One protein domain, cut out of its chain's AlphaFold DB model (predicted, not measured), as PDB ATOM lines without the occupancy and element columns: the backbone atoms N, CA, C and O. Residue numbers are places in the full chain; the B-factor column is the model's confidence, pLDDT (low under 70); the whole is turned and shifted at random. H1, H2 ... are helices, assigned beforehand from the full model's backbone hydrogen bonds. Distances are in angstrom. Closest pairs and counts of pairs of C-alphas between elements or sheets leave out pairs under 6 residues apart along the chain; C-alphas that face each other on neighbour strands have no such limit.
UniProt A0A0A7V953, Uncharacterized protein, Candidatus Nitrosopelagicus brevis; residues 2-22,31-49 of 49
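Overview. This is residues 2 to 22 and 31 to 49 of the 49 residues of an uncharacterized protein of Candidatus Nitrosopelagicus brevis (UniProt A0A0A7V953). A long helix, H1, has a shorter one, H2, side by side with its first part and running the opposite way; residues 17 to 22, at the far end of H1 and after it, stick out past H2. From the end of H2, residues 41 to 49 fold back over one side of the pair. The printed part has 40 residues with two named helices, H1 then H2, and no named strand: all helix. It is compact, with a radius of gyration of the C-alphas of 10.0 A, yet elongated, spanning 30 by 19 by 17 A.

Arrangement. H1, residues 3 to 19, touches H2, residues 31 to 40, with its residues 6 to 13 alone. Their closest C-alphas, of Tyr 13 and Ile 32, are 6.7 A apart. They run opposite ways at a shallow tilt of 27 degrees. In both, every O i to N i+4 pair is within hydrogen-bond range.

Along the chain. H1 is 24.6 A long, from C-alpha 3 at (150.959, 74.124, 232.029). H2 is 14.2 A long, ending with C-alpha 40 at (153.685, 83.984, 230.078).

Size, cuts and confidence. Residues 23 to 30 are not printed; C-alphas 22 and 31 are 18.8 A apart across this cut. Residue 49 has pLDDT under 70.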
ATOM      1  N   LYS A   2     155.151  74.864 234.522       91.31
ATOM      2  CA  LYS A   2     154.427  73.841 233.740       91.31
ATOM      3  C   LYS A   2     152.978  74.282 233.477       91.31
ATOM      4  O   LYS A   2     152.380  74.993 234.283       91.31
ATOM      5  N   LYS A   3     152.357  73.791 232.396       88.94
ATOM      6  CA  LYS A   3     150.959  74.124 232.029       88.94
ATOM      7  C   LYS A   3     149.942  73.794 233.137       88.94
ATOM      8  O   LYS A   3     148.939  74.484 233.292       88.94
ATOM      9  N   SER A   4     150.181  72.742 233.919       91.31
ATOM     10  CA  SER A   4     149.373  72.404 235.103       91.31
ATOM     11  C   SER A   4     149.490  73.447 236.216       91.31
ATOM     12  O   SER A   4     148.488  73.779 236.841       91.31
ATOM     13  N   GLU A   5     150.684  73.997 236.436       92.50
ATOM     14  CA  GLU A   5     150.921  75.020 237.454       92.50
ATOM     15  C   GLU A   5     150.301  76.361 237.065       92.50
ATOM     16  O   GLU A   5     149.742  77.029 237.925       92.50
ATOM     17  N   LEU A   6     150.336  76.733 235.778       92.56
ATOM     18  CA  LEU A   6     149.659  77.941 235.288       92.56
ATOM     19  C   LEU A   6     148.145  77.859 235.499       92.56
ATOM     20  O   LEU A   6     147.547  78.794 236.018       92.56
ATOM     21  N   ARG A   7     147.531  76.709 235.185       92.44
ATOM     22  CA  ARG A   7     146.100  76.483 235.450       92.44
ATOM     23  C   ARG A   7     145.768  76.597 236.935       92.44
ATOM     24  O   ARG A   7     144.789  77.242 237.290       92.44
ATOM     25  N   LYS A   8     146.611  76.025 237.798       94.38
ATOM     26  CA  LYS A   8     146.447  76.148 239.250       94.38
ATOM     27  C   LYS A   8     146.566  77.604 239.709       94.38
ATOM     28  O   LYS A   8     145.744  78.052 240.497       94.38
ATOM     29  N   LEU A   9     147.527  78.351 239.163       94.12
ATOM     30  CA  LEU A   9     147.732  79.766 239.470       94.12
ATOM     31  C   LEU A   9     146.517  80.625 239.076       94.12
ATOM     32  O   LEU A   9     146.118  81.496 239.846       94.12
ATOM     33  N   ILE A  10     145.892  80.342 237.928       94.38
ATOM     34  CA  ILE A  10     144.638  80.985 237.492       94.38
ATOM     35  C   ILE A  10     143.488  80.655 238.455       94.38
ATOM     36  O   ILE A  10     142.772  81.557 238.894       94.38
ATOM     37  N   SER A  11     143.320  79.384 238.837       94.62
ATOM     38  CA  SER A  11     142.293  78.988 239.812       94.62
ATOM     39  C   SER A  11     142.496  79.655 241.177       94.62
ATOM     40  O   SER A  11     141.535  80.168 241.757       94.62
ATOM     41  N   ASP A  12     143.737  79.703 241.668       93.94
ATOM     42  CA  ASP A  12     144.087  80.361 242.929       93.94
ATOM     43  C   ASP A  12     143.785  81.864 242.867       93.94
ATOM     44  O   ASP A  12     143.182  82.402 243.799       93.94
ATOM     45  N   TYR A  13     144.132  82.534 241.761       95.19
ATOM     46  CA  TYR A  13     143.815  83.946 241.530       95.19
ATOM     47  C   TYR A  13     142.305  84.207 241.548       95.19
ATOM     48  O   TYR A  13     141.855  85.111 242.252       95.19
ATOM     49  N   SER A  14     141.514  83.393 240.842       94.31
ATOM     50  CA  SER A  14     140.051  83.514 240.806       94.31
ATOM     51  C   SER A  14     139.436  83.392 242.206       94.31
ATOM     52  O   SER A  14     138.665  84.253 242.641       94.31
ATOM     53  N   LEU A  15     139.860  82.385 242.980       94.25
ATOM     54  CA  LEU A  15     139.409  82.210 244.360       94.25
ATOM     55  C   LEU A  15     139.812  83.397 245.246       94.25
ATOM     56  O   LEU A  15     139.025  83.858 246.080       94.25
ATOM     57  N   LEU A  16     141.032  83.908 245.073       94.56
ATOM     58  CA  LEU A  16     141.507  85.067 245.818       94.56
ATOM     59  C   LEU A  16     140.715  86.333 245.469       94.56
ATOM     60  O   LEU A  16     140.401  87.114 246.363       94.56
ATOM     61  N   LYS A  17     140.335  86.507 244.200       92.69
ATOM     62  CA  LYS A  17     139.521  87.630 243.712       92.69
ATOM     63  C   LYS A  17     138.096  87.591 244.266       92.69
ATOM     64  O   LYS A  17     137.513  88.628 244.559       92.69
ATOM     65  N   ILE A  18     137.545  86.400 244.511       93.56
ATOM     66  CA  ILE A  18     136.281  86.255 245.252       93.56
ATOM     67  C   ILE A  18     136.473  86.659 246.721       93.56
ATOM     68  O   ILE A  18     135.678  87.430 247.264       93.56
ATOM     69  N   LYS A  19     137.547  86.184 247.368       92.75
ATOM     70  CA  LYS A  19     137.862  86.525 248.767       92.75
ATOM     71  C   LYS A  19     138.177  88.010 248.962       92.75
ATOM     72  O   LYS A  19     137.904  88.532 250.043       92.75
ATOM     73  N   SER A  20     138.678  88.700 247.935       91.81
ATOM     74  CA  SER A  20     139.009  90.126 248.010       91.81
ATOM     75  C   SER A  20     137.806  91.023 248.276       91.81
ATOM     76  O   SER A  20     137.974  92.130 248.773       91.81
ATOM     77  N   LYS A  21     136.587  90.531 248.020       89.31
ATOM     78  CA  LYS A  21     135.345  91.227 248.380       89.31
ATOM     79  C   LYS A  21     135.138  91.351 249.893       89.31
ATOM     80  O   LYS A  21     134.397  92.223 250.325       89.31
ATOM     81  N   LYS A  22     135.748  90.464 250.691       91.44
ATOM     82  CA  LYS A  22     135.599  90.416 252.158       91.44
ATOM     83  C   LYS A  22     136.898  90.688 252.918       91.44
ATOM     84  O   LYS A  22     136.847  91.106 254.068       91.44
ATOM     85  N   GLN A  31     151.004  89.915 243.421       96.12
ATOM     86  CA  GLN A  31     152.095  88.938 243.324       96.12
ATOM     87  C   GLN A  31     151.785  87.832 242.311       96.12
ATOM     88  O   GLN A  31     152.666  87.436 241.551       96.12
ATOM     89  N   ILE A  32     150.540  87.345 242.286       95.31
ATOM     90  CA  ILE A  32     150.111  86.329 241.322       95.31
ATOM     91  C   ILE A  32     150.104  86.902 239.898       95.31
ATOM     92  O   ILE A  32     150.630  86.255 238.997       95.31
ATOM     93  N   GLU A  33     149.579  88.114 239.705       95.12
ATOM     94  CA  GLU A  33     149.579  88.814 238.412       95.12
ATOM     95  C   GLU A  33     150.999  88.999 237.875       95.12
ATOM     96  O   GLU A  33     151.287  88.602 236.749       95.12
ATOM     97  N   HIS A  34     151.907  89.523 238.702       96.56
ATOM     98  CA  HIS A  34     153.296  89.749 238.310       96.56
ATOM     99  C   HIS A  34     154.014  88.439 237.969       96.56
ATOM    100  O   HIS A  34     154.712  88.359 236.961       96.56
ATOM    101  N   ARG A  35     153.812  87.384 238.773       95.06
ATOM    102  CA  ARG A  35     154.386  86.060 238.501       95.06
ATOM    103  C   ARG A  35     153.851  85.479 237.196       95.06
ATOM    104  O   ARG A  35     154.629  84.980 236.395       95.06
ATOM    105  N   TYR A  36     152.541  85.533 236.980       95.81
ATOM    106  CA  TYR A  36     151.927  85.011 235.765       95.81
ATOM    107  C   TYR A  36     152.428  85.764 234.523       95.81
ATOM    108  O   TYR A  36     152.807  85.130 233.537       95.81
ATOM    109  N   PHE A  37     152.502  87.096 234.591       96.00
ATOM    110  CA  PHE A  37     153.028  87.926 233.509       96.00
ATOM    111  C   PHE A  37     154.501  87.628 233.214       96.00
ATOM    112  O   PHE A  37     154.867  87.462 232.057       96.00
ATOM    113  N   HIS A  38     155.336  87.477 234.244       95.75
ATOM    114  CA  HIS A  38     156.743  87.109 234.074       95.75
ATOM    115  C   HIS A  38     156.924  85.768 233.338       95.75
ATOM    116  O   HIS A  38     157.841  85.616 232.539       95.75
ATOM    117  N   GLU A  39     156.036  84.805 233.587       93.38
ATOM    118  CA  GLU A  39     156.119  83.452 233.024       93.38
ATOM    119  C   GLU A  39     155.509  83.327 231.621       93.38
ATOM    120  O   GLU A  39     155.905  82.449 230.855       93.38
ATOM    121  N   THR A  40     154.508  84.149 231.293       92.62
ATOM    122  CA  THR A  40     153.685  83.984 230.078       92.62
ATOM    123  C   THR A  40     153.732  85.174 229.124       92.62
ATOM    124  O   THR A  40     153.324  85.046 227.971       92.62
ATOM    125  N   GLY A  41     154.187  86.336 229.597       94.56
ATOM    126  CA  GLY A  41     154.098  87.611 228.887       94.56
ATOM    127  C   GLY A  41     152.669  88.150 228.731       94.56
ATOM    128  O   GLY A  41     152.467  89.097 227.976       94.56
ATOM    129  N   ARG A  42     151.671  87.550 229.396       93.81
ATOM    130  CA  ARG A  42     150.247  87.911 229.289       93.81
ATOM    131  C   ARG A  42     149.664  88.263 230.649       93.81
ATOM    132  O   ARG A  42     150.187  87.832 231.678       93.81
ATOM    133  N   ASN A  43     148.572  89.024 230.674       93.81
ATOM    134  CA  ASN A  43     147.872  89.249 231.933       93.81
ATOM    135  C   ASN A  43     147.043  88.015 232.275       93.81
ATOM    136  O   ASN A  43     146.345  87.465 231.431       93.81
ATOM    137  N   ILE A  44     147.055  87.622 233.549       94.25
ATOM    138  CA  ILE A  44     146.268  86.474 234.028       94.25
ATOM    139  C   ILE A  44     144.763  86.644 233.781       94.25
ATOM    140  O   ILE A  44     144.031  85.666 233.710       94.25
ATOM    141  N   ILE A  45     144.308  87.892 233.655       90.56
ATOM    142  CA  ILE A  45     142.917  88.259 233.386       90.56
ATOM    143  C   ILE A  45     142.513  87.877 231.952       90.56
ATOM    144  O   ILE A  45     141.375  87.462 231.748       90.56
ATOM    145  N   ASP A  46     143.438  87.955 230.991       90.62
ATOM    146  CA  ASP A  46     143.173  87.627 229.583       90.62
ATOM    147  C   ASP A  46     142.868  86.128 229.419       90.62
ATOM    148  O   ASP A  46     141.975  85.743 228.671       90.62
ATOM    149  N   ASP A  47     143.554  85.288 230.197       86.69
ATOM    150  CA  ASP A  47     143.391  83.828 230.230       86.69
ATOM    151  C   ASP A  47     142.284  83.356 231.203       86.69
ATOM    152  O   ASP A  47     142.036  82.156 231.337       86.69
ATOM    153  N   MET A  48     141.637  84.286 231.916       81.75
ATOM    154  CA  MET A  48     140.524  84.010 232.836       81.75
ATOM    155  C   MET A  48     139.148  84.247 232.182       81.75
ATOM    156  O   MET A  48     138.130  83.952 232.812       81.75
ATOM    157  N   SER A  49     139.123  84.808 230.967       61.22
ATOM    158  CA  SER A  49     137.899  85.124 230.212       61.22
ATOM    159  C   SER A  49     137.268  83.900 229.555       61.22
ATOM    160  O   SER A  49     138.015  82.977 229.160       61.22
TER     161      SER A  49